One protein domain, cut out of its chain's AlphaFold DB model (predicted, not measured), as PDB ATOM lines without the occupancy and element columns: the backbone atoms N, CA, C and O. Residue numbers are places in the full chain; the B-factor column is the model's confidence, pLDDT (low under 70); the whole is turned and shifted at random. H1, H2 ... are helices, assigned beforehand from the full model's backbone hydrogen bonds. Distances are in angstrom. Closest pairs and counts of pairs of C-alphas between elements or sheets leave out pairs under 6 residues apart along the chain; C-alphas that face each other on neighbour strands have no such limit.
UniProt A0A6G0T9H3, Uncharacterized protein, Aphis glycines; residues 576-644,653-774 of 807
ATOM      1  N   GLU A 576     -28.953  69.533  -4.546       95.81
ATOM      2  CA  GLU A 576     -28.298  68.244  -4.771       95.81
ATOM      3  C   GLU A 576     -28.324  67.351  -3.522       95.81
ATOM      4  O   GLU A 576     -28.016  67.783  -2.409       95.81
ATOM      5  N   LEU A 577     -28.603  66.058  -3.710       95.56
ATOM      6  CA  LEU A 577     -28.627  65.081  -2.618       95.56
ATOM      7  C   LEU A 577     -27.302  65.050  -1.836       95.56
ATOM      8  O   LEU A 577     -27.309  64.968  -0.608       95.56
ATOM      9  N   ASN A 578     -26.164  65.175  -2.527       94.75
ATOM     10  CA  ASN A 578     -24.847  65.211  -1.890       94.75
ATOM     11  C   ASN A 578     -24.674  66.433  -0.983       94.75
ATOM     12  O   ASN A 578     -24.122  66.301   0.108       94.75
ATOM     13  N   TYR A 579     -25.175  67.605  -1.386       94.56
ATOM     14  CA  TYR A 579     -25.177  68.794  -0.534       94.56
ATOM     15  C   TYR A 579     -25.958  68.533   0.764       94.56
ATOM     16  O   TYR A 579     -25.444  68.782   1.857       94.56
ATOM     17  N   ARG A 580     -27.153  67.939   0.650       95.62
ATOM     18  CA  ARG A 580     -28.027  67.621   1.790       95.62
ATOM     19  C   ARG A 580     -27.406  66.571   2.717       95.62
ATOM     20  O   ARG A 580     -27.330  66.801   3.925       95.62
ATOM     21  N   LYS A 581     -26.849  65.481   2.171       95.94
ATOM     22  CA  LYS A 581     -26.085  64.475   2.941       95.94
ATOM     23  C   LYS A 581     -24.894  65.096   3.672       95.94
ATOM     24  O   LYS A 581     -24.683  64.827   4.856       95.94
ATOM     25  N   ASN A 582     -24.143  65.969   2.998       95.38
ATOM     26  CA  ASN A 582     -22.943  66.593   3.551       95.38
ATOM     27  C   ASN A 582     -23.222  67.477   4.772       95.38
ATOM     28  O   ASN A 582     -22.342  67.625   5.615       95.38
ATOM     29  N   ILE A 583     -24.425  68.039   4.926       95.44
ATOM     30  CA  ILE A 583     -24.775  68.813   6.128       95.44
ATOM     31  C   ILE A 583     -24.729  67.930   7.383       95.44
ATOM     32  O   ILE A 583     -24.155  68.347   8.392       95.44
ATOM     33  N   ILE A 584     -25.266  66.708   7.310       96.81
ATOM     34  CA  ILE A 584     -25.227  65.740   8.417       96.81
ATOM     35  C   ILE A 584     -23.823  65.138   8.541       96.81
ATOM     36  O   ILE A 584     -23.259  65.139   9.631       96.81
ATOM     37  N   LEU A 585     -23.209  64.692   7.442       96.12
ATOM     38  CA  LEU A 585     -21.875  64.073   7.470       96.12
ATOM     39  C   LEU A 585     -20.810  65.000   8.084       96.12
ATOM     40  O   LEU A 585     -20.059  64.584   8.969       96.12
ATOM     41  N   ASN A 586     -20.809  66.284   7.710       94.38
ATOM     42  CA  ASN A 586     -19.905  67.285   8.281       94.38
ATOM     43  C   ASN A 586     -20.179  67.560   9.766       94.38
ATOM     44  O   ASN A 586     -19.245  67.860  10.509       94.38
ATOM     45  N   LEU A 587     -21.440  67.477  10.202       95.00
ATOM     46  CA  LEU A 587     -21.817  67.633  11.609       95.00
ATOM     47  C   LEU A 587     -21.308  66.461  12.461       95.00
ATOM     48  O   LEU A 587     -20.835  66.679  13.574       95.00
ATOM     49  N   VAL A 588     -21.376  65.237  11.931       95.31
ATOM     50  CA  VAL A 588     -20.841  64.031  12.588       95.31
ATOM     51  C   VAL A 588     -19.308  63.981  12.520       95.31
ATOM     52  O   VAL A 588     -18.667  63.439  13.418       95.31
ATOM     53  N   GLY A 589     -18.708  64.587  11.493       93.62
ATOM     54  CA  GLY A 589     -17.261  64.576  11.261       93.62
ATOM     55  C   GLY A 589     -16.785  63.394  10.412       93.62
ATOM     56  O   GLY A 589     -15.632  62.985  10.530       93.62
ATOM     57  N   ILE A 590     -17.659  62.851   9.560       92.50
ATOM     58  CA  ILE A 590     -17.391  61.710   8.675       92.50
ATOM     59  C   ILE A 590     -17.427  62.190   7.220       92.50
ATOM     60  O   ILE A 590     -18.221  63.056   6.873       92.50
ATOM     61  N   LYS A 591     -16.573  61.634   6.351       90.06
ATOM     62  CA  LYS A 591     -16.526  62.017   4.924       90.06
ATOM     63  C   LYS A 591     -17.613  61.354   4.080       90.06
ATOM     64  O   LYS A 591     -18.164  61.985   3.190       90.06
ATOM     65  N   LYS A 592     -17.867  60.071   4.322       90.44
ATOM     66  CA  LYS A 592     -18.862  59.259   3.620       90.44
ATOM     67  C   LYS A 592     -19.277  58.089   4.500       90.44
ATOM     68  O   LYS A 592     -18.480  57.637   5.321       90.44
ATOM     69  N   ILE A 593     -20.499  57.614   4.307       89.75
ATOM     70  CA  ILE A 593     -21.001  56.387   4.912       89.75
ATOM     71  C   ILE A 593     -21.284  55.406   3.779       89.75
ATOM     72  O   ILE A 593     -22.134  55.655   2.937       89.75
ATOM     73  N   ASP A 594     -20.507  54.328   3.749       85.62
ATOM     74  CA  ASP A 594     -20.667  53.206   2.832       85.62
ATOM     75  C   ASP A 594     -20.660  51.928   3.676       85.62
ATOM     76  O   ASP A 594     -20.127  51.918   4.789       85.62
ATOM     77  N   GLY A 595     -21.190  50.830   3.148       81.88
ATOM     78  CA  GLY A 595     -21.040  49.544   3.826       81.88
ATOM     79  C   GLY A 595     -22.101  49.249   4.893       81.88
ATOM     80  O   GLY A 595     -21.919  48.339   5.685       81.88
ATOM     81  N   VAL A 596     -23.238  49.954   4.901       86.50
ATOM     82  CA  VAL A 596     -24.364  49.719   5.830       86.50
ATOM     83  C   VAL A 596     -25.679  49.579   5.041       86.50
ATOM     84  O   VAL A 596     -25.781  50.153   3.954       86.50
ATOM     85  N   PRO A 597     -26.683  48.810   5.510       89.81
ATOM     86  CA  PRO A 597     -28.051  48.927   4.999       89.81
ATOM     87  C   PRO A 597     -28.552  50.381   5.028       89.81
ATOM     88  O   PRO A 597     -28.299  51.093   5.999       89.81
ATOM     89  N   LYS A 598     -29.286  50.814   3.990       90.25
ATOM     90  CA  LYS A 598     -29.773  52.204   3.875       90.25
ATOM     91  C   LYS A 598     -30.576  52.640   5.106       90.25
ATOM     92  O   LYS A 598     -30.302  53.693   5.675       90.25
ATOM     93  N   GLU A 599     -31.437  51.749   5.599       90.94
ATOM     94  CA  GLU A 599     -32.285  51.964   6.779       90.94
ATOM     95  C   GLU A 599     -31.499  52.125   8.104       90.94
ATOM     96  O   GLU A 599     -32.066  52.515   9.121       90.94
ATOM     97  N   TRP A 600     -30.186  51.848   8.120       93.69
ATOM     98  CA  TRP A 600     -29.308  51.999   9.292       93.69
ATOM     99  C   TRP A 600     -28.334  53.179   9.156       93.69
ATOM    100  O   TRP A 600     -27.671  53.515  10.139       93.69
ATOM    101  N   GLU A 601     -28.216  53.816   7.982       95.50
ATOM    102  CA  GLU A 601     -27.232  54.887   7.749       95.50
ATOM    103  C   GLU A 601     -27.391  56.015   8.778       95.50
ATOM    104  O   GLU A 601     -26.430  56.374   9.462       95.50
ATOM    105  N   LEU A 602     -28.616  56.520   8.965       97.44
ATOM    106  CA  LEU A 602     -28.886  57.582   9.934       97.44
ATOM    107  C   LEU A 602     -28.621  57.128  11.377       97.44
ATOM    108  O   LEU A 602     -28.024  57.880  12.148       97.44
ATOM    109  N   PHE A 603     -28.995  55.897  11.740       97.56
ATOM    110  CA  PHE A 603     -28.726  55.338  13.070       97.56
ATOM    111  C   PHE A 603     -27.221  55.279  13.372       97.56
ATOM    112  O   PHE A 603     -26.792  55.726  14.436       97.56
ATOM    113  N   VAL A 604     -26.404  54.794  12.432       96.19
ATOM    114  CA  VAL A 604     -24.941  54.727  12.592       96.19
ATOM    115  C   VAL A 604     -24.337  56.128  12.724       96.19
ATOM    116  O   VAL A 604     -23.486  56.350  13.585       96.19
ATOM    117  N   LEU A 605     -24.808  57.096  11.932       97.38
ATOM    118  CA  LEU A 605     -24.383  58.496  12.041       97.38
ATOM    119  C   LEU A 605     -24.721  59.098  13.416       97.38
ATOM    120  O   LEU A 605     -23.867  59.747  14.028       97.38
ATOM    121  N   ILE A 606     -25.929  58.843  13.934       97.94
ATOM    122  CA  ILE A 606     -26.349  59.264  15.278       97.94
ATOM    123  C   ILE A 606     -25.465  58.614  16.349       97.94
ATOM    124  O   ILE A 606     -24.989  59.303  17.256       97.94
ATOM    125  N   LEU A 607     -25.223  57.304  16.240       97.06
ATOM    126  CA  LEU A 607     -24.408  56.539  17.181       97.06
ATOM    127  C   LEU A 607     -22.982  57.097  17.264       97.06
ATOM    128  O   LEU A 607     -22.475  57.309  18.366       97.06
ATOM    129  N   ILE A 608     -22.358  57.396  16.119       95.94
ATOM    130  CA  ILE A 608     -21.007  57.971  16.072       95.94
ATOM    131  C   ILE A 608     -20.995  59.383  16.656       95.94
ATOM    132  O   ILE A 608     -20.150  59.676  17.505       95.94
ATOM    133  N   TYR A 609     -21.942  60.244  16.264       97.19
ATOM    134  CA  TYR A 609     -22.039  61.598  16.815       97.19
ATOM    135  C   TYR A 609     -22.130  61.558  18.343       97.19
ATOM    136  O   TYR A 609     -21.339  62.211  19.028       97.19
ATOM    137  N   TRP A 610     -23.051  60.760  18.886       97.50
ATOM    138  CA  TRP A 610     -23.246  60.641  20.326       97.50
ATOM    139  C   TRP A 610     -22.006  60.075  21.033       97.50
ATOM    140  O   TRP A 610     -21.563  60.661  22.025       97.50
ATOM    141  N   ALA A 611     -21.399  59.001  20.513       94.88
ATOM    142  CA  ALA A 611     -20.237  58.360  21.131       94.88
ATOM    143  C   ALA A 611     -19.017  59.296  21.194       94.88
ATOM    144  O   ALA A 611     -18.337  59.357  22.221       94.88
ATOM    145  N   VAL A 612     -18.768  60.067  20.130       93.56
ATOM    146  CA  VAL A 612     -17.662  61.038  20.065       93.56
ATOM    147  C   VAL A 612     -17.888  62.199  21.036       93.56
ATOM    148  O   VAL A 612     -16.974  62.563  21.776       93.56
ATOM    149  N   HIS A 613     -19.099  62.761  21.088       93.44
ATOM    150  CA  HIS A 613     -19.389  63.942  21.913       93.44
ATOM    151  C   HIS A 613     -19.525  63.635  23.412       93.44
ATOM    152  O   HIS A 613     -19.382  64.542  24.229       93.44
ATOM    153  N   THR A 614     -19.755  62.374  23.787       90.38
ATOM    154  CA  THR A 614     -19.812  61.930  25.197       90.38
ATOM    155  C   THR A 614     -18.549  61.217  25.668       90.38
ATOM    156  O   THR A 614     -18.472  60.831  26.831       90.38
ATOM    157  N   ASN A 615     -17.548  61.050  24.793       86.44
ATOM    158  CA  ASN A 615     -16.372  60.214  25.046       86.44
ATOM    159  C   ASN A 615     -16.741  58.769  25.454       86.44
ATOM    160  O   ASN A 615     -16.048  58.134  26.245       86.44
ATOM    161  N   ASN A 616     -17.838  58.253  24.892       84.00
ATOM    162  CA  ASN A 616     -18.367  56.903  25.112       84.00
ATOM    163  C   ASN A 616     -17.994  55.945  23.965       84.00
ATOM    164  O   ASN A 616     -18.722  54.994  23.661       84.00
ATOM    165  N   ILE A 617     -16.859  56.193  23.308       83.69
ATOM    166  CA  ILE A 617     -16.311  55.323  22.263       83.69
ATOM    167  C   ILE A 617     -16.023  53.943  22.866       83.69
ATOM    168  O   ILE A 617     -15.371  53.853  23.904       83.69
ATOM    169  N   LYS A 618     -16.518  52.876  22.220       82.94
ATOM    170  CA  LYS A 618     -16.432  51.490  22.724       82.94
ATOM    171  C   LYS A 618     -17.000  51.322  24.146       82.94
ATOM    172  O   LYS A 618     -16.577  50.451  24.900       82.94
ATOM    173  N   SER A 619     -17.966  52.155  24.533       90.94
ATOM    174  CA  SER A 619     -18.683  51.992  25.800       90.94
ATOM    175  C   SER A 619     -19.669  50.827  25.734       90.94
ATOM    176  O   SER A 619     -20.236  50.533  24.682       90.94
ATOM    177  N   LYS A 620     -19.968  50.218  26.885       94.44
ATOM    178  CA  LYS A 620     -21.049  49.225  27.032       94.44
ATOM    179  C   LYS A 620     -22.392  49.683  26.448       94.44
ATOM    180  O   LYS A 620     -23.106  48.880  25.865       94.44
ATOM    181  N   HIS A 621     -22.711  50.976  26.535       96.00
ATOM    182  CA  HIS A 621     -23.928  51.553  25.963       96.00
ATOM    183  C   HIS A 621     -23.952  51.462  24.439       96.00
ATOM    184  O   HIS A 621     -24.977  51.114  23.861       96.00
ATOM    185  N   MET A 622     -22.819  51.739  23.790       95.69
ATOM    186  CA  MET A 622     -22.675  51.605  22.342       95.69
ATOM    187  C   MET A 622     -22.845  50.147  21.903       95.69
ATOM    188  O   MET A 622     -23.596  49.873  20.971       95.69
ATOM    189  N   TYR A 623     -22.206  49.209  22.609       96.06
ATOM    190  CA  TYR A 623     -22.376  47.778  22.347       96.06
ATOM    191  C   TYR A 623     -23.826  47.323  22.560       96.06
ATOM    192  O   TYR A 623     -24.365  46.613  21.715       96.06
ATOM    193  N   ALA A 624     -24.493  47.784  23.622       97.12
ATOM    194  CA  ALA A 624     -25.902  47.485  23.876       97.12
ATOM    195  C   ALA A 624     -26.819  47.994  22.748       97.12
ATOM    196  O   ALA A 624     -27.702  47.259  22.307       97.12
ATOM    197  N   LEU A 625     -26.588  49.207  22.227       97.69
ATOM    198  CA  LEU A 625     -27.342  49.761  21.093       97.69
ATOM    199  C   LEU A 625     -27.137  48.952  19.806       97.69
ATOM    200  O   LEU A 625     -28.101  48.699  19.088       97.69
ATOM    201  N   ILE A 626     -25.912  48.497  19.529       96.50
ATOM    202  CA  ILE A 626     -25.618  47.645  18.364       96.50
ATOM    203  C   ILE A 626     -26.305  46.284  18.501       96.50
ATOM    204  O   ILE A 626     -26.927  45.809  17.554       96.50
ATOM    205  N   VAL A 627     -26.243  45.669  19.686       97.19
ATOM    206  CA  VAL A 627     -26.954  44.414  19.965       97.19
ATOM    207  C   VAL A 627     -28.463  44.604  19.802       97.19
ATOM    208  O   VAL A 627     -29.114  43.755  19.197       97.19
ATOM    209  N   CYS A 628     -29.025  45.722  20.273       97.62
ATOM    210  CA  CYS A 628     -30.436  46.056  20.074       97.62
ATOM    211  C   CYS A 628     -30.782  46.166  18.584       97.62
ATOM    212  O   CYS A 628     -31.727  45.521  18.136       97.62
ATOM    213  N   ALA A 629     -29.973  46.885  17.801       96.69
ATOM    214  CA  ALA A 629     -30.166  47.007  16.359       96.69
ATOM    215  C   ALA A 629     -30.178  45.634  15.660       96.69
ATOM    216  O   ALA A 629     -31.109  45.349  14.908       96.69
ATOM    217  N   ILE A 630     -29.209  44.756  15.957       96.00
ATOM    218  CA  ILE A 630     -29.148  43.385  15.411       96.00
ATOM    219  C   ILE A 630     -30.374  42.569  15.842       96.00
ATOM    220  O   ILE A 630     -30.985  41.879  15.028       96.00
ATOM    221  N   THR A 631     -30.771  42.669  17.110       95.88
ATOM    222  CA  THR A 631     -31.901  41.907  17.659       95.88
ATOM    223  C   THR A 631     -33.202  42.224  16.924       95.88
ATOM    224  O   THR A 631     -33.922  41.318  16.516       95.88
ATOM    225  N   PHE A 632     -33.501  43.504  16.718       94.31
ATOM    226  CA  PHE A 632     -34.778  43.924  16.140       94.31
ATOM    227  C   PHE A 632     -34.789  43.934  14.611       94.31
ATOM    228  O   PHE A 632     -35.811  43.610  14.013       94.31
ATOM    229  N   ASN A 633     -33.665  44.251  13.966       93.44
ATOM    230  CA  ASN A 633     -33.612  44.368  12.507       93.44
ATOM    231  C   ASN A 633     -33.102  43.115  11.791       93.44
ATOM    232  O   ASN A 633     -33.283  43.020  10.583       93.44
ATOM    233  N   VAL A 634     -32.460  42.178  12.494       92.75
ATOM    234  CA  VAL A 634     -31.950  40.932  11.897       92.75
ATOM    235  C   VAL A 634     -32.675  39.737  12.502       92.75
ATOM    236  O   VAL A 634     -33.434  39.073  11.804       92.75
ATOM    237  N   ILE A 635     -32.513  39.504  13.811       92.81
ATOM    238  CA  ILE A 635     -33.039  38.302  14.483       92.81
ATOM    239  C   ILE A 635     -34.570  38.248  14.388       92.81
ATOM    240  O   ILE A 635     -35.114  37.305  13.816       92.81
ATOM    241  N   LYS A 636     -35.270  39.285  14.872       89.06
ATOM    242  CA  LYS A 636     -36.741  39.315  14.859       89.06
ATOM    243  C   LYS A 636     -37.333  39.278  13.449       89.06
ATOM    244  O   LYS A 636     -38.321  38.582  13.248       89.06
ATOM    245  N   LYS A 637     -36.732  39.976  12.473       86.44
ATOM    246  CA  LYS A 637     -37.221  39.967  11.081       86.44
ATOM    247  C   LYS A 637     -37.172  38.554  10.475       86.44
ATOM    248  O   LYS A 637     -38.156  38.127   9.874       86.44
ATOM    249  N   ILE A 638     -36.077  37.816  10.690       82.88
ATOM    250  CA  ILE A 638     -35.902  36.432  10.203       82.88
ATOM    251  C   ILE A 638     -36.846  35.450  10.922       82.88
ATOM    252  O   ILE A 638     -37.323  34.492  10.314       82.88
ATOM    253  N   GLU A 639     -37.153  35.675  12.204       74.31
ATOM    254  CA  GLU A 639     -38.153  34.871  12.922       74.31
ATOM    255  C   GLU A 639     -39.575  35.077  12.379       74.31
ATOM    256  O   GLU A 639     -40.331  34.108  12.277       74.31
ATOM    257  N   THR A 640     -39.937  36.315  12.023       69.94
ATOM    258  CA  THR A 640     -41.289  36.666  11.558       69.94
ATOM    259  C   THR A 640     -41.559  36.337  10.091       69.94
ATOM    260  O   THR A 640     -42.708  36.055   9.758       69.94
ATOM    261  N   ASP A 641     -40.540  36.342   9.227       63.38
ATOM    262  CA  ASP A 641     -40.681  36.012   7.804       63.38
ATOM    263  C   ASP A 641     -39.766  34.835   7.399       63.38
ATOM    264  O   ASP A 641     -38.612  35.027   7.004       63.38
ATOM    265  N   PRO A 642     -40.258  33.583   7.491       50.03
ATOM    266  CA  PRO A 642     -39.491  32.397   7.115       50.03
ATOM    267  C   PRO A 642     -39.311  32.243   5.596       50.03
ATOM    268  O   PRO A 642     -38.610  31.322   5.177       50.03
ATOM    269  N   LYS A 643     -39.940  33.103   4.779       48.84
ATOM    270  CA  LYS A 643     -39.838  33.120   3.315       48.84
ATOM    271  C   LYS A 643     -38.948  34.254   2.809       48.84
ATOM    272  O   LYS A 643     -39.182  34.758   1.713       48.84
ATOM    273  N   ASN A 644     -37.865  34.584   3.513       44.53
ATOM    274  CA  ASN A 644     -36.697  35.122   2.817       44.53
ATOM    275  C   ASN A 644     -36.166  34.025   1.872       44.53
ATOM    276  O   ASN A 644     -35.176  33.345   2.145       44.53
ATOM    277  N   LYS A 653     -21.229  44.852  -2.989       55.22
ATOM    278  CA  LYS A 653     -19.849  44.897  -2.440       55.22
ATOM    279  C   LYS A 653     -19.774  45.181  -0.923       55.22
ATOM    280  O   LYS A 653     -18.763  45.682  -0.432       55.22
ATOM    281  N   ASN A 654     -20.852  44.959  -0.180       73.81
ATOM    282  CA  ASN A 654     -21.007  45.379   1.201       73.81
ATOM    283  C   ASN A 654     -21.040  44.170   2.146       73.81
ATOM    284  O   ASN A 654     -22.075  43.526   2.302       73.81
ATOM    285  N   ILE A 655     -19.922  43.961   2.846       82.94
ATOM    286  CA  ILE A 655     -19.698  42.868   3.803       82.94
ATOM    287  C   ILE A 655     -20.805  42.781   4.867       82.94
ATOM    288  O   ILE A 655     -21.182  41.684   5.258       82.94
ATOM    289  N   ILE A 656     -21.360  43.906   5.346       85.19
ATOM    290  CA  ILE A 656     -22.412  43.865   6.378       85.19
ATOM    291  C   ILE A 656     -23.709  43.298   5.801       85.19
ATOM    292  O   ILE A 656     -24.334  42.450   6.430       85.19
ATOM    293  N   LYS A 657     -24.112  43.741   4.605       84.06
ATOM    294  CA  LYS A 657     -25.314  43.215   3.943       84.06
ATOM    295  C   LYS A 657     -25.157  41.736   3.609       84.06
ATOM    296  O   LYS A 657     -26.073  40.973   3.873       84.06
ATOM    297  N   GLU A 658     -23.997  41.353   3.085       84.94
ATOM    298  CA  GLU A 658     -23.667  39.958   2.794       84.94
ATOM    299  C   GLU A 658     -23.710  39.093   4.062       84.94
ATOM    300  O   GLU A 658     -24.343  38.042   4.083       84.94
ATOM    301  N   ASN A 659     -23.125  39.563   5.166       88.62
ATOM    302  CA  ASN A 659     -23.208  38.844   6.435       88.62
ATOM    303  C   ASN A 659     -24.653  38.743   6.944       88.62
ATOM    304  O   ASN A 659     -25.011  37.711   7.499       88.62
ATOM    305  N   ILE A 660     -25.484  39.782   6.762       87.75
ATOM    306  CA  ILE A 660     -26.906  39.763   7.152       87.75
ATOM    307  C   ILE A 660     -27.685  38.728   6.330       87.75
ATOM    308  O   ILE A 660     -28.481  37.989   6.906       87.75
ATOM    309  N   THR A 661     -27.460  38.637   5.016       85.44
ATOM    310  CA  THR A 661     -28.151  37.650   4.163       85.44
ATOM    311  C   THR A 661     -27.707  36.214   4.440       85.44
ATOM    312  O   THR A 661     -28.473  35.283   4.209       85.44
ATOM    313  N   GLN A 662     -26.500  36.025   4.977       88.31
ATOM    314  CA  GLN A 662     -25.970  34.724   5.395       88.31
ATOM    315  C   GLN A 662     -26.400  34.296   6.811       88.31
ATOM    316  O   GLN A 662     -26.048  33.196   7.246       88.31
ATOM    317  N   VAL A 663     -27.155  35.123   7.550       90.19
ATOM    318  CA  VAL A 663     -27.657  34.749   8.881       90.19
ATOM    319  C   VAL A 663     -28.640  33.590   8.768       90.19
ATOM    320  O   VAL A 663     -29.655  33.671   8.080       90.19
ATOM    321  N   ASN A 664     -28.348  32.504   9.482       88.69
ATOM    322  CA  ASN A 664     -29.203  31.324   9.498       88.69
ATOM    323  C   ASN A 664     -30.211  31.371  10.663       88.69
ATOM    324  O   ASN A 664     -29.977  31.971  11.713       88.69
ATOM    325  N   LYS A 665     -31.353  30.701  10.478       87.75
ATOM    326  CA  LYS A 665     -32.455  30.689  11.452       87.75
ATOM    327  C   LYS A 665     -32.084  30.012  12.775       87.75
ATOM    328  O   LYS A 665     -32.597  30.399  13.823       87.75
ATOM    329  N   GLU A 666     -31.219  29.002  12.738       89.25
ATOM    330  CA  GLU A 666     -30.801  28.274  13.937       89.25
ATOM    331  C   GLU A 666     -30.011  29.183  14.891       89.25
ATOM    332  O   GLU A 666     -30.279  29.203  16.094       89.25
ATOM    333  N   ASP A 667     -29.111  30.002  14.347       92.06
ATOM    334  CA  ASP A 667     -28.367  31.020  15.083       92.06
ATOM    335  C   ASP A 667     -29.298  32.095  15.655       92.06
ATOM    336  O   ASP A 667     -29.114  32.497  16.805       92.06
ATOM    337  N   CYS A 668     -30.332  32.518  14.914       92.12
ATOM    338  CA  CYS A 668     -31.359  33.433  15.427       92.12
ATOM    339  C   CYS A 668     -32.077  32.860  16.655       92.12
ATOM    340  O   CYS A 668     -32.141  33.533  17.680       92.12
ATOM    341  N   ILE A 669     -32.548  31.609  16.583       90.62
ATOM    342  CA  ILE A 669     -33.250  30.947  17.694       90.62
ATOM    343  C   ILE A 669     -32.323  30.807  18.911       90.62
ATOM    344  O   ILE A 669     -32.716  31.130  20.036       90.62
ATOM    345  N   LYS A 670     -31.072  30.368  18.699       91.50
ATOM    346  CA  LYS A 670     -30.060  30.257  19.764       91.50
ATOM    347  C   LYS A 670     -29.807  31.610  20.423       91.50
ATOM    348  O   LYS A 670     -29.905  31.713  21.646       91.50
ATOM    349  N   ALA A 671     -29.541  32.653  19.639       93.19
ATOM    350  CA  ALA A 671     -29.307  33.992  20.165       93.19
ATOM    351  C   ALA A 671     -30.539  34.535  20.901       93.19
ATOM    352  O   ALA A 671     -30.405  35.070  22.001       93.19
ATOM    353  N   MET A 672     -31.745  34.349  20.359       92.69
ATOM    354  CA  MET A 672     -32.975  34.829  20.987       92.69
ATOM    355  C   MET A 672     -33.248  34.123  22.322       92.69
ATOM    356  O   MET A 672     -33.650  34.784  23.277       92.69
ATOM    357  N   SER A 673     -32.919  32.832  22.458       92.06
ATOM    358  CA  SER A 673     -33.015  32.113  23.743       92.06
ATOM    359  C   SER A 673     -32.128  32.707  24.850       92.06
ATOM    360  O   SER A 673     -32.457  32.629  26.035       92.06
ATOM    361  N   VAL A 674     -31.011  33.342  24.473       93.62
ATOM    362  CA  VAL A 674     -30.120  34.049  25.402       93.62
ATOM    363  C   VAL A 674     -30.623  35.471  25.649       93.62
ATOM    364  O   VAL A 674     -30.707  35.904  26.800       93.62
ATOM    365  N   LEU A 675     -30.971  36.196  24.582       94.44
ATOM    366  CA  LEU A 675     -31.381  37.602  24.622       94.44
ATOM    367  C   LEU A 675     -32.713  37.817  25.348       94.44
ATOM    368  O   LEU A 675     -32.880  38.846  26.006       94.44
ATOM    369  N   SER A 676     -33.638  36.857  25.296       91.62
ATOM    370  CA  SER A 676     -34.948  36.941  25.959       91.62
ATOM    371  C   SER A 676     -34.833  37.140  27.473       91.62
ATOM    372  O   SER A 676     -35.677  37.807  28.069       91.62
ATOM    373  N   ASN A 677     -33.752  36.649  28.090       91.56
ATOM    374  CA  ASN A 677     -33.473  36.839  29.518       91.56
ATOM    375  C   ASN A 677     -33.284  38.317  29.898       91.56
ATOM    376  O   ASN A 677     -33.409  38.681  31.064       91.56
ATOM    377  N   TYR A 678     -33.001  39.177  28.918       93.19
ATOM    378  CA  TYR A 678     -32.754  40.601  29.113       93.19
ATOM    379  C   TYR A 678     -33.973  41.469  28.779       93.19
ATOM    380  O   TYR A 678     -33.912  42.678  28.974       93.19
ATOM    381  N   PHE A 679     -35.072  40.895  28.278       90.75
ATOM    382  CA  PHE A 679     -36.257  41.652  27.842       90.75
ATOM    383  C   PHE A 679     -37.196  42.016  28.997       90.75
ATOM    384  O   PHE A 679     -38.118  42.811  28.816       90.75
ATOM    385  N   GLN A 680     -36.991  41.415  30.167       85.44
ATOM    386  CA  GLN A 680     -37.791  41.681  31.356       85.44
ATOM    387  C   GLN A 680     -37.462  43.058  31.939       85.44
ATOM    388  O   GLN A 680     -36.374  43.596  31.747       85.44
ATOM    389  N   ILE A 681     -38.393  43.627  32.699       81.31
ATOM    390  CA  ILE A 681     -38.150  44.882  33.411       81.31
ATOM    391  C   ILE A 681     -37.079  44.635  34.477       81.31
ATOM    392  O   ILE A 681     -37.264  43.828  35.389       81.31
ATOM    393  N   GLY A 682     -35.936  45.307  34.330       70.38
ATOM    394  CA  GLY A 682     -34.804  45.162  35.238       70.38
ATOM    395  C   GLY A 682     -35.078  45.728  36.629       70.38
ATOM    396  O   GLY A 682     -35.788  46.720  36.783       70.38
ATOM    397  N   GLN A 683     -34.445  45.150  37.651       74.12
ATOM    398  CA  GLN A 683     -34.385  45.772  38.973       74.12
ATOM    399  C   GLN A 683     -33.347  46.902  38.973       74.12
ATOM    400  O   GLN A 683     -32.214  46.715  38.534       74.12
ATOM    401  N   TYR A 684     -33.700  48.065  39.518       77.00
ATOM    402  CA  TYR A 684     -32.833  49.252  39.584       77.00
ATOM    403  C   TYR A 684     -32.377  49.572  41.017       77.00
ATOM    404  O   TYR A 684     -32.288  50.730  41.426       77.00
ATOM    405  N   ASN A 685     -32.042  48.528  41.783       75.12
ATOM    406  CA  ASN A 685     -31.683  48.615  43.208       75.12
ATOM    407  C   ASN A 685     -30.483  49.550  43.471       75.12
ATOM    408  O   ASN A 685     -30.425  50.230  44.494       75.12
ATOM    409  N   ASN A 686     -29.524  49.623  42.538       85.06
ATOM    410  CA  ASN A 686     -28.392  50.545  42.628       85.06
ATOM    411  C   ASN A 686     -28.708  51.870  41.914       85.06
ATOM    412  O   ASN A 686     -28.480  52.012  40.710       85.06
ATOM    413  N   LYS A 687     -29.168  52.862  42.688       86.56
ATOM    414  CA  LYS A 687     -29.539  54.202  42.201       86.56
ATOM    415  C   LYS A 687     -28.428  54.874  41.381       86.56
ATOM    416  O   LYS A 687     -28.692  55.437  40.321       86.56
ATOM    417  N   ARG A 688     -27.174  54.798  41.843       87.88
ATOM    418  CA  ARG A 688     -26.028  55.440  41.172       87.88
ATOM    419  C   ARG A 688     -25.750  54.802  39.814       87.88
ATOM    420  O   ARG A 688     -25.545  55.512  38.831       87.88
ATOM    421  N   LEU A 689     -25.740  53.471  39.756       89.94
ATOM    422  CA  LEU A 689     -25.557  52.736  38.506       89.94
ATOM    423  C   LEU A 689     -26.721  52.991  37.542       89.94
ATOM    424  O   LEU A 689     -26.492  53.213  36.356       89.94
ATOM    425  N   TYR A 690     -27.949  53.021  38.063       91.88
ATOM    426  CA  TYR A 690     -29.144  53.314  37.288       91.88
ATOM    427  C   TYR A 690     -29.047  54.652  36.553       91.88
ATOM    428  O   TYR A 690     -29.033  54.668  35.324       91.88
ATOM    429  N   TYR A 691     -28.865  55.762  37.272       91.81
ATOM    430  CA  TYR A 691     -28.784  57.081  36.636       91.81
ATOM    431  C   TYR A 691     -27.544  57.240  35.745       91.81
ATOM    432  O   TYR A 691     -27.629  57.875  34.693       91.81
ATOM    433  N   LYS A 692     -26.414  56.593  36.084       92.00
ATOM    434  CA  LYS A 692     -25.237  56.506  35.196       92.00
ATOM    435  C   LYS A 692     -25.603  55.892  33.843       92.00
ATOM    436  O   LYS A 692     -25.122  56.378  32.821       92.00
ATOM    437  N   ILE A 693     -26.420  54.838  33.830       94.44
ATOM    438  CA  ILE A 693     -26.836  54.177  32.593       94.44
ATOM    439  C   ILE A 693     -27.888  55.015  31.855       94.44
ATOM    440  O   ILE A 693     -27.663  55.365  30.697       94.44
ATOM    441  N   ILE A 694     -28.980  55.380  32.535       93.75
ATOM    442  CA  ILE A 694     -30.141  56.052  31.938       93.75
ATOM    443  C   ILE A 694     -29.792  57.422  31.361       93.75
ATOM    444  O   ILE A 694     -30.187  57.722  30.240       93.75
ATOM    445  N   HIS A 695     -28.984  58.231  32.052       95.62
ATOM    446  CA  HIS A 695     -28.608  59.554  31.545       95.62
ATOM    447  C   HIS A 695     -27.903  59.479  30.185       95.62
ATOM    448  O   HIS A 695     -28.158  60.291  29.300       95.62
ATOM    449  N   SER A 696     -27.051  58.470  29.988       96.62
ATOM    450  CA  SER A 696     -26.349  58.284  28.720       96.62
ATOM    451  C   SER A 696     -27.298  57.908  27.578       96.62
ATOM    452  O   SER A 696     -27.069  58.318  26.439       96.62
ATOM    453  N   PHE A 697     -28.359  57.150  27.868       97.38
ATOM    454  CA  PHE A 697     -29.386  56.819  26.886       97.38
ATOM    455  C   PHE A 697     -30.343  57.986  26.619       97.38
ATOM    456  O   PHE A 697     -30.679  58.213  25.461       97.38
ATOM    457  N   ALA A 698     -30.679  58.801  27.625       96.75
ATOM    458  CA  ALA A 698     -31.424  60.047  27.420       96.75
ATOM    459  C   ALA A 698     -30.668  61.004  26.472       96.75
ATOM    460  O   ALA A 698     -31.257  61.589  25.560       96.75
ATOM    461  N   GLN A 699     -29.338  61.102  26.614       98.06
ATOM    462  CA  GLN A 699     -28.477  61.836  25.674       98.06
ATOM    463  C   GLN A 699     -28.563  61.259  24.253       98.06
ATOM    464  O   GLN A 699     -28.693  62.016  23.290       98.06
ATOM    465  N   PHE A 700     -28.515  59.929  24.112       98.19
ATOM    466  CA  PHE A 700     -28.641  59.260  22.816       98.19
ATOM    467  C   PHE A 700     -30.005  59.529  22.165       98.19
ATOM    468  O   PHE A 700     -30.052  59.965  21.016       98.19
ATOM    469  N   GLN A 701     -31.107  59.354  22.900       98.00
ATOM    470  CA  GLN A 701     -32.462  59.629  22.411       98.00
ATOM    471  C   GLN A 701     -32.615  61.087  21.961       98.00
ATOM    472  O   GLN A 701     -33.215  61.353  20.921       98.00
ATOM    473  N   SER A 702     -31.988  62.032  22.669       97.94
ATOM    474  CA  SER A 702     -31.941  63.431  22.236       97.94
ATOM    475  C   SER A 702     -31.244  63.617  20.896       97.94
ATOM    476  O   SER A 702     -31.733  64.371  20.053       97.94
ATOM    477  N   CYS A 703     -30.104  62.949  20.690       98.50
ATOM    478  CA  CYS A 703     -29.408  62.972  19.407       98.50
ATOM    479  C   CYS A 703     -30.293  62.411  18.298       98.50
ATOM    480  O   CYS A 703     -30.384  63.050  17.255       98.50
ATOM    481  N   VAL A 704     -30.978  61.285  18.539       98.25
ATOM    482  CA  VAL A 704     -31.945  60.720  17.589       98.25
ATOM    483  C   VAL A 704     -33.002  61.768  17.234       98.25
ATOM    484  O   VAL A 704     -33.160  62.091  16.063       98.25
ATOM    485  N   TYR A 705     -33.650  62.377  18.229       98.12
ATOM    486  CA  TYR A 705     -34.757  63.311  18.011       98.12
ATOM    487  C   TYR A 705     -34.358  64.501  17.133       98.12
ATOM    488  O   TYR A 705     -34.987  64.774  16.112       98.12
ATOM    489  N   PHE A 706     -33.271  65.192  17.486       98.31
ATOM    490  CA  PHE A 706     -32.849  66.370  16.729       98.31
ATOM    491  C   PHE A 706     -32.189  66.016  15.390       98.31
ATOM    492  O   PHE A 706     -32.327  66.786  14.442       98.31
ATOM    493  N   LEU A 707     -31.505  64.874  15.257       98.44
ATOM    494  CA  LEU A 707     -30.968  64.455  13.955       98.44
ATOM    495  C   LEU A 707     -32.072  63.993  13.001       98.44
ATOM    496  O   LEU A 707     -31.967  64.285  11.814       98.44
ATOM    497  N   MET A 708     -33.147  63.371  13.492       98.06
ATOM    498  CA  MET A 708     -34.328  63.066  12.677       98.06
ATOM    499  C   MET A 708     -35.017  64.347  12.187       98.06
ATOM    500  O   MET A 708     -35.352  64.427  11.007       98.06
ATOM    501  N   ILE A 709     -35.146  65.374  13.042       97.94
ATOM    502  CA  ILE A 709     -35.657  66.702  12.643       97.94
ATOM    503  C   ILE A 709     -34.751  67.351  11.589       97.94
ATOM    504  O   ILE A 709     -35.231  67.891  10.591       97.94
ATOM    505  N   LEU A 710     -33.431  67.308  11.787       98.19
ATOM    506  CA  LEU A 710     -32.482  67.839  10.809       98.19
ATOM    507  C   LEU A 710     -32.595  67.092   9.472       98.19
ATOM    508  O   LEU A 710     -32.632  67.723   8.421       98.19
ATOM    509  N   ASN A 711     -32.686  65.764   9.513       98.19
ATOM    510  CA  ASN A 711     -32.834  64.917   8.336       98.19
ATOM    511  C   ASN A 711     -34.150  65.193   7.589       98.19
ATOM    512  O   ASN A 711     -34.134  65.305   6.368       98.19
ATOM    513  N   SER A 712     -35.268  65.400   8.297       97.50
ATOM    514  CA  SER A 712     -36.551  65.740   7.663       97.50
ATOM    515  C   SER A 712     -36.537  67.132   7.023       97.50
ATOM    516  O   SER A 712     -37.061  67.314   5.930       97.50
ATOM    517  N   LEU A 713     -35.889  68.118   7.660       97.12
ATOM    518  CA  LEU A 713     -35.712  69.455   7.074       97.12
ATOM    519  C   LEU A 713     -34.836  69.442   5.822       97.12
ATOM    520  O   LEU A 713     -34.963  70.323   4.982       97.12
ATOM    521  N   LEU A 714     -33.955  68.455   5.696       97.00
ATOM    522  CA  LEU A 714     -33.121  68.248   4.520       97.00
ATOM    523  C   LEU A 714     -33.819  67.403   3.449       97.00
ATOM    524  O   LEU A 714     -33.138  66.929   2.545       97.00
ATOM    525  N   ASP A 715     -35.137  67.205   3.526       96.94
ATOM    526  CA  ASP A 715     -35.894  66.376   2.580       96.94
ATOM    527  C   ASP A 715     -35.354  64.930   2.524       96.94
ATOM    528  O   ASP A 715     -35.069  64.371   1.465       96.94
ATOM    529  N   PHE A 716     -35.137  64.359   3.714       97.38
ATOM    530  CA  PHE A 716     -34.818  62.947   3.954       97.38
ATOM    531  C   PHE A 716     -33.643  62.398   3.117       97.38
ATOM    532  O   PHE A 716     -33.792  61.408   2.401       97.38
ATOM    533  N   PRO A 717     -32.435  62.998   3.195       97.06
ATOM    534  CA  PRO A 717     -31.274  62.504   2.458       97.06
ATOM    535  C   PRO A 717     -30.801  61.126   2.952       97.06
ATOM    536  O   PRO A 717     -30.088  60.431   2.225       97.06
ATOM    537  N   PHE A 718     -31.183  60.749   4.174       97.50
ATOM    538  CA  PHE A 718     -31.077  59.407   4.736       97.50
ATOM    539  C   PHE A 718     -32.466  58.915   5.152       97.50
ATOM    540  O   PHE A 718     -33.317  59.724   5.535       97.50
ATOM    541  N   ASP A 719     -32.676  57.599   5.141       96.00
ATOM    542  CA  ASP A 719     -33.901  57.002   5.677       96.00
ATOM    543  C   ASP A 719     -34.047  57.361   7.165       96.00
ATOM    544  O   ASP A 719     -33.059  57.423   7.909       96.00
ATOM    545  N   GLN A 720     -35.277  57.644   7.608       94.75
ATOM    546  CA  GLN A 720     -35.522  57.974   9.010       94.75
ATOM    547  C   GLN A 720     -35.262  56.779   9.927       94.75
ATOM    548  O   GLN A 720     -35.509  55.624   9.585       94.75
ATOM    549  N   CYS A 721     -34.784  57.083  11.131       93.75
ATOM    550  CA  CYS A 721     -34.549  56.081  12.157       93.75
ATOM    551  C   CYS A 721     -35.887  55.660  12.783       93.75
ATOM    552  O   CYS A 721     -36.493  56.440  13.515       93.75
ATOM    553  N   ARG A 722     -36.317  54.420  12.539       94.38
ATOM    554  CA  ARG A 722     -37.473  53.816  13.218       94.38
ATOM    555  C   ARG A 722     -37.088  53.370  14.620       94.38
ATOM    556  O   ARG A 722     -36.514  52.295  14.797       94.38
ATOM    557  N   ILE A 723     -37.313  54.226  15.610       95.69
ATOM    558  CA  ILE A 723     -36.762  54.066  16.962       95.69
ATOM    559  C   ILE A 723     -37.169  52.746  17.640       95.69
ATOM    560  O   ILE A 723     -36.368  52.176  18.381       95.69
ATOM    561  N   GLU A 724     -38.346  52.209  17.324       95.62
ATOM    562  CA  GLU A 724     -38.840  50.898  17.760       95.62
ATOM    563  C   GLU A 724     -37.953  49.724  17.330       95.62
ATOM    564  O   GLU A 724     -37.940  48.687  17.993       95.62
ATOM    565  N   ASN A 725     -37.142  49.906  16.287       95.44
ATOM    566  CA  ASN A 725     -36.192  48.907  15.807       95.44
ATOM    567  C   ASN A 725     -34.776  49.092  16.375       95.44
ATOM    568  O   ASN A 725     -33.914  48.240  16.173       95.44
ATOM    569  N   PHE A 726     -34.494  50.198  17.063       96.62
ATOM    570  CA  PHE A 726     -33.137  50.534  17.513       96.62
ATOM    571  C   PHE A 726     -33.032  50.788  19.018       96.62
ATOM    572  O   PHE A 726     -31.920  50.857  19.546       96.62
ATOM    573  N   TYR A 727     -34.159  50.918  19.721       97.38
ATOM    574  CA  TYR A 727     -34.175  51.247  21.138       97.38
ATOM    575  C   TYR A 727     -35.286  50.512  21.895       97.38
ATOM    576  O   TYR A 727     -36.475  50.759  21.699       97.38
ATOM    577  N   LYS A 728     -34.869  49.683  22.855       96.06
ATOM    578  CA  LYS A 728     -35.721  49.115  23.902       96.06
ATOM    579  C   LYS A 728     -35.074  49.368  25.258       96.06
ATOM    580  O   LYS A 728     -34.067  48.740  25.587       96.06
ATOM    581  N   GLY A 729     -35.613  50.318  26.016       94.88
ATOM    582  CA  GLY A 729     -34.996  50.838  27.232       94.88
ATOM    583  C   GLY A 729     -34.675  49.766  28.269       94.88
ATOM    584  O   GLY A 729     -33.542  49.696  28.755       94.88
ATOM    585  N   SER A 730     -35.648  48.907  28.581       93.06
ATOM    586  CA  SER A 730     -35.495  47.830  29.572       93.06
ATOM    587  C   SER A 730     -34.350  46.874  29.204       93.06
ATOM    588  O   SER A 730     -33.460  46.592  30.011       93.06
ATOM    589  N   PHE A 731     -34.318  46.460  27.939       95.69
ATOM    590  CA  PHE A 731     -33.299  45.589  27.365       95.69
ATOM    591  C   PHE A 731     -31.903  46.216  27.390       95.69
ATOM    592  O   PHE A 731     -30.941  45.601  27.861       95.69
ATOM    593  N   LEU A 732     -31.799  47.465  26.935       96.62
ATOM    594  CA  LEU A 732     -30.550  48.222  26.922       96.62
ATOM    595  C   LEU A 732     -29.974  48.391  28.332       96.62
ATOM    596  O   LEU A 732     -28.769  48.229  28.538       96.62
ATOM    597  N   TYR A 733     -30.832  48.681  29.312       95.00
ATOM    598  CA  TYR A 733     -30.433  48.785  30.709       95.00
ATOM    599  C   TYR A 733     -29.858  47.467  31.239       95.00
ATOM    600  O   TYR A 733     -28.740  47.451  31.758       95.00
ATOM    601  N   ASN A 734     -30.583  46.361  31.061       94.31
ATOM    602  CA  ASN A 734     -30.187  45.050  31.578       94.31
ATOM    603  C   ASN A 734     -28.853  44.569  31.000       94.31
ATOM    604  O   ASN A 734     -28.007  44.057  31.737       94.31
ATOM    605  N   ILE A 735     -28.633  44.771  29.698       94.38
ATOM    606  CA  ILE A 735     -27.349  44.455  29.063       94.38
ATOM    607  C   ILE A 735     -26.226  45.302  29.664       94.38
ATOM    608  O   ILE A 735     -25.192  44.759  30.055       94.38
ATOM    609  N   CYS A 736     -26.429  46.615  29.802       94.88
ATOM    610  CA  CYS A 736     -25.430  47.510  30.385       94.88
ATOM    611  C   CYS A 736     -25.064  47.141  31.829       94.88
ATOM    612  O   CYS A 736     -23.896  47.257  32.197       94.88
ATOM    613  N   VAL A 737     -26.030  46.698  32.639       93.19
ATOM    614  CA  VAL A 737     -25.778  46.224  34.012       93.19
ATOM    615  C   VAL A 737     -24.890  44.980  34.001       93.19
ATOM    616  O   VAL A 737     -23.928  44.901  34.760       93.19
ATOM    617  N   GLN A 738     -25.169  44.023  33.117       91.50
ATOM    618  CA  GLN A 738     -24.387  42.787  33.012       91.50
ATOM    619  C   GLN A 738     -22.972  43.032  32.459       91.50
ATOM    620  O   GLN A 738     -22.034  42.325  32.826       91.50
ATOM    621  N   MET A 739     -22.803  44.080  31.650       93.44
ATOM    622  CA  MET A 739     -21.508  44.545  31.154       93.44
ATOM    623  C   MET A 739     -20.698  45.381  32.165       93.44
ATOM    624  O   MET A 739     -19.596  45.798  31.827       93.44
ATOM    625  N   GLU A 740     -21.176  45.659  33.389       89.81
ATOM    626  CA  GLU A 740     -20.400  46.493  34.337       89.81
ATOM    627  C   GLU A 740     -19.059  45.851  34.718       89.81
ATOM    628  O   GLU A 740     -18.078  46.561  34.926       89.81
ATOM    629  N   ASN A 741     -19.016  44.517  34.777       83.31
ATOM    630  CA  ASN A 741     -17.878  43.754  35.297       83.31
ATOM    631  C   ASN A 741     -17.143  42.939  34.220       83.31
ATOM    632  O   ASN A 741     -16.380  42.034  34.553       83.31
ATOM    633  N   CYS A 742     -17.389  43.199  32.936       88.25
ATOM    634  CA  CYS A 742     -16.740  42.469  31.851       88.25
ATOM    635  C   CYS A 742     -16.455  43.366  30.649       88.25
ATOM    636  O   CYS A 742     -17.090  44.403  30.460       88.25
ATOM    637  N   ASP A 743     -15.486  42.954  29.833       90.25
ATOM    638  CA  ASP A 743     -15.226  43.618  28.562       90.25
ATOM    639  C   ASP A 743     -16.455  43.472  27.637       90.25
ATOM    640  O   ASP A 743     -16.902  42.340  27.405       90.25
ATOM    641  N   PRO A 744     -17.022  44.578  27.115       92.31
ATOM    642  CA  PRO A 744     -18.230  44.520  26.300       92.31
ATOM    643  C   PRO A 744     -18.075  43.678  25.031       92.31
ATOM    644  O   PRO A 744     -19.014  42.987  24.641       92.31
ATOM    645  N   GLU A 745     -16.904  43.703  24.391       91.25
ATOM    646  CA  GLU A 745     -16.670  42.975  23.146       91.25
ATOM    647  C   GLU A 745     -16.622  41.465  23.401       91.25
ATOM    648  O   GLU A 745     -17.259  40.688  22.681       91.25
ATOM    649  N   ILE A 746     -15.949  41.046  24.479       90.88
ATOM    650  CA  ILE A 746     -15.938  39.653  24.946       90.88
ATOM    651  C   ILE A 746     -17.346  39.214  25.364       90.88
ATOM    652  O   ILE A 746     -17.773  38.113  25.010       90.88
ATOM    653  N   PHE A 747     -18.088  40.060  26.082       93.38
ATOM    654  CA  PHE A 747     -19.450  39.745  26.507       93.38
ATOM    655  C   PHE A 747     -20.365  39.479  25.308       93.38
ATOM    656  O   PHE A 747     -21.032  38.447  25.268       93.38
ATOM    657  N   VAL A 748     -20.375  40.358  24.303       93.38
ATOM    658  CA  VAL A 748     -21.222  40.153  23.120       93.38
ATOM    659  C   VAL A 748     -20.763  38.929  22.329       93.38
ATOM    660  O   VAL A 748     -21.562  38.031  22.072       93.38
ATOM    661  N   SER A 749     -19.473  38.853  21.990       90.94
ATOM    662  CA  SER A 749     -18.956  37.820  21.086       90.94
ATOM    663  C   SER A 749     -18.946  36.411  21.677       90.94
ATOM    664  O   SER A 749     -19.062  35.461  20.909       90.94
ATOM    665  N   ARG A 750     -18.807  36.253  23.004       89.25
ATOM    666  CA  ARG A 750     -18.764  34.935  23.667       89.25
ATOM    667  C   ARG A 750     -20.036  34.575  24.420       89.25
ATOM    668  O   ARG A 750     -20.372  33.399  24.472       89.25
ATOM    669  N   LYS A 751     -20.725  35.542  25.037       90.75
ATOM    670  CA  LYS A 751     -21.900  35.253  25.875       90.75
ATOM    671  C   LYS A 751     -23.214  35.420  25.122       90.75
ATOM    672  O   LYS A 751     -24.084  34.575  25.276       90.75
ATOM    673  N   LEU A 752     -23.362  36.477  24.319       92.31
ATOM    674  CA  LEU A 752     -24.601  36.707  23.563       92.31
ATOM    675  C   LEU A 752     -24.625  35.941  22.235       92.31
ATOM    676  O   LEU A 752     -25.619  35.292  21.931       92.31
ATOM    677  N   PHE A 753     -23.531  35.989  21.469       93.31
ATOM    678  CA  PHE A 753     -23.422  35.379  20.135       93.31
ATOM    679  C   PHE A 753     -22.353  34.277  20.050       93.31
ATOM    680  O   PHE A 753     -21.915  33.922  18.959       93.31
ATOM    681  N   GLY A 754     -21.917  33.725  21.189       86.81
ATOM    682  CA  GLY A 754     -20.826  32.739  21.236       86.81
ATOM    683  C   GLY A 754     -21.109  31.436  20.493       86.81
ATOM    684  O   GLY A 754     -20.181  30.830  19.976       86.81
ATOM    685  N   ASN A 755     -22.383  31.047  20.398       86.12
ATOM    686  CA  ASN A 755     -22.837  29.849  19.686       86.12
ATOM    687  C   ASN A 755     -23.598  30.203  18.394       86.12
ATOM    688  O   ASN A 755     -24.475  29.448  17.972       86.12
ATOM    689  N   SER A 756     -23.342  31.388  17.831       91.62
ATOM    690  CA  SER A 756     -24.087  31.951  16.700       91.62
ATOM    691  C   SER A 756     -23.134  32.650  15.731       91.62
ATOM    692  O   SER A 756     -23.064  33.881  15.688       91.62
ATOM    693  N   ASP A 757     -22.363  31.864  14.981       90.75
ATOM    694  CA  ASP A 757     -21.255  32.360  14.156       90.75
ATOM    695  C   ASP A 757     -21.705  33.384  13.109       90.75
ATOM    696  O   ASP A 757     -21.052  34.418  12.940       90.75
ATOM    697  N   SER A 758     -22.853  33.158  12.461       92.50
ATOM    698  CA  SER A 758     -23.369  34.084  11.445       92.50
ATOM    699  C   SER A 758     -23.722  35.456  12.039       92.50
ATOM    700  O   SER A 758     -23.347  36.493  11.487       92.50
ATOM    701  N   LEU A 759     -24.333  35.488  13.227       92.62
ATOM    702  CA  LEU A 759     -24.628  36.729  13.957       92.62
ATOM    703  C   LEU A 759     -23.360  37.402  14.491       92.62
ATOM    704  O   LEU A 759     -23.255  38.631  14.483       92.62
ATOM    705  N   ASN A 760     -22.373  36.615  14.918       92.62
ATOM    706  CA  ASN A 760     -21.089  37.130  15.378       92.62
ATOM    707  C   ASN A 760     -20.318  37.804  14.226       92.62
ATOM    708  O   ASN A 760     -19.684  38.839  14.431       92.62
ATOM    709  N   ASN A 761     -20.430  37.283  12.999       92.62
ATOM    710  CA  ASN A 761     -19.869  37.905  11.796       92.62
ATOM    711  C   ASN A 761     -20.540  39.248  11.480       92.62
ATOM    712  O   ASN A 761     -19.840  40.244  11.265       92.62
ATOM    713  N   VAL A 762     -21.877  39.317  11.540       93.00
ATOM    714  CA  VAL A 762     -22.622  40.583  11.409       93.00
ATOM    715  C   VAL A 762     -22.141  41.590  12.454       93.00
ATOM    716  O   VAL A 762     -21.700  42.686  12.105       93.00
ATOM    717  N   TYR A 763     -22.134  41.198  13.727       94.56
ATOM    718  CA  TYR A 763     -21.686  42.042  14.831       94.56
ATOM    719  C   TYR A 763     -20.253  42.570  14.636       94.56
ATOM    720  O   TYR A 763     -20.032  43.783  14.685       94.56
ATOM    721  N   LYS A 764     -19.285  41.692  14.345       92.62
ATOM    722  CA  LYS A 764     -17.882  42.077  14.108       92.62
ATOM    723  C   LYS A 764     -17.742  43.021  12.917       92.62
ATOM    724  O   LYS A 764     -16.975  43.978  12.988       92.62
ATOM    725  N   SER A 765     -18.496  42.792  11.840       92.25
ATOM    726  CA  SER A 765     -18.463  43.662  10.660       92.25
ATOM    727  C   SER A 765     -18.968  45.080  10.959       92.25
ATOM    728  O   SER A 765     -18.339  46.049  10.533       92.25
ATOM    729  N   ILE A 766     -20.012  45.217  11.786       92.31
ATOM    730  CA  ILE A 766     -20.516  46.517  12.257       92.31
ATOM    731  C   ILE A 766     -19.481  47.216  13.145       92.31
ATOM    732  O   ILE A 766     -19.190  48.393  12.936       92.31
ATOM    733  N   ILE A 767     -18.890  46.508  14.113       91.56
ATOM    734  CA  ILE A 767     -17.867  47.080  15.002       91.56
ATOM    735  C   ILE A 767     -16.643  47.547  14.213       91.56
ATOM    736  O   ILE A 767     -16.160  48.661  14.433       91.56
ATOM    737  N   ASN A 768     -16.168  46.741  13.262       91.00
ATOM    738  CA  ASN A 768     -15.054  47.107  12.392       91.00
ATOM    739  C   ASN A 768     -15.366  48.358  11.576       91.00
ATOM    740  O   ASN A 768     -14.545  49.275  11.531       91.00
ATOM    741  N   LEU A 769     -16.561  48.437  10.988       90.81
ATOM    742  CA  LEU A 769     -16.973  49.624  10.257       90.81
ATOM    743  C   LEU A 769     -17.004  50.859  11.161       90.81
ATOM    744  O   LEU A 769     -16.450  51.891  10.794       90.81
ATOM    745  N   ILE A 770     -17.614  50.772  12.345       90.31
ATOM    746  CA  ILE A 770     -17.671  51.932  13.237       90.31
ATOM    747  C   ILE A 770     -16.258  52.348  13.659       90.31
ATOM    748  O   ILE A 770     -15.955  53.537  13.642       90.31
ATOM    749  N   ASN A 771     -15.362  51.400  13.946       88.69
ATOM    750  CA  ASN A 771     -13.960  51.698  14.247       88.69
ATOM    751  C   ASN A 771     -13.251  52.454  13.107       88.69
ATOM    752  O   ASN A 771     -12.427  53.319  13.390       88.69
ATOM    753  N   ILE A 772     -13.588  52.166  11.845       88.94
ATOM    754  CA  ILE A 772     -13.076  52.889  10.668       88.94
ATOM    755  C   ILE A 772     -13.688  54.293  10.562       88.94
ATOM    756  O   ILE A 772     -13.000  55.242  10.187       88.94
ATOM    757  N   LEU A 773     -14.981  54.430  10.867       89.00
ATOM    758  CA  LEU A 773     -15.713  55.695  10.755       89.00
ATOM    759  C   LEU A 773     -15.453  56.660  11.919       89.00
ATOM    760  O   LEU A 773     -15.718  57.855  11.783       89.00
ATOM    761  N   LEU A 774     -14.955  56.171  13.058       86.12
ATOM    762  CA  LEU A 774     -14.638  57.013  14.204       86.12
ATOM    763  C   LEU A 774     -13.580  58.064  13.817       86.12
ATOM    764  O   LEU A 774     -12.498  57.716  13.339       86.12
TER     765      LEU A 774
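AT A GLANCE: This is residues 576 to 644 and 653 to 774 of the 807 residues of an uncharacterized protein of Aphis glycines (UniProt A0A6G0T9H3). Crossed helices form a compact cluster round H3, which lies in the core: H5, H7 and H8 pack on it, H9 crosses it with H4 packed on H9, and the long helix H6 runs along one side, past H7 and H2. H1 packs on H2, far from the core, and the link of residues 714 to 728 folds back from H6 to H7. The printed part has 191 residues with nine named helices, H1 to H9 in order, and no named strand; the class is all helix. The whole is compact, with a radius of gyration of the C-alphas of 16.4 A and spans of 46 by 44 by 27 A.

HOW THE PARTS SIT: H1, residues 577 to 588, touches H2, residues 598 to 614, with residues 585 to 588 alone, at a shallow tilt of 29 degrees; the closest C-alphas, of Val 588 and Tyr 609, are 5.0 A apart. H3, residues 620 to 640, is the hub, touching five helices. H4, residues 655 to 661, touches H9, residues 757 to 773, at a shallow tilt of 30 degrees, opposite ways, closest at C-alphas Asn 659 and Val 762, 5.3 A. H5, residues 665 to 678, touches residues 631 to 639 of H3 at a steep tilt of 49 degrees, closest at C-alphas Ile 635 and Cys 668, 5.2 A. H6, residues 687 to 713, touches H2 with residues 699 to 707 alone, at a steep tilt of 51 degrees, closest at C-alphas Trp 610 and Phe 700, 6.1 A. H7, residues 729 to 741, touches residues 620 to 628 of H3 at a steep tilt of 50 degrees, closest at C-alphas Ala 624 and Leu 732, 5.6 A. H8, residues 744 to 752, touches residues 620 to 627 of H3 at a shallow tilt of 31 degrees, closest at C-alphas Lys 620 and Pro 744, 5.5 A. H9 only just touches H3, with 3 pairs of C-alphas within 8 A, the closest those of Ile 630 and Tyr 763, 7.6 A. Every O i to N i+4 pair is within hydrogen-bond range in H4, H8 and H9, but 7 of 8 in H1, 11 of 13 in H2, 14 of 17 in H3, 8 of 10 in H5, 22 of 23 in H6 and 8 of 9 in H7.

IN THESE COORDINATES: H1 begins at C-alpha 577, (-28.627, 65.081, -2.618), and H9 ends at C-alpha 773, (-15.713, 55.695, 10.755). H6 is 38.8 A long, H3 28.4 A, H2 25.5 A and H9 24.2 A.

THE WHOLE: The C-alphas farthest apart, of Glu 576 and Asn 685, are 51.9 A apart. Residues 645 to 652 are not printed, and C-alphas 644 and 653 are 20.2 A apart across this cut. The link from H6 to H7 is long. Residues 640 to 644 and 653 have pLDDT under 70.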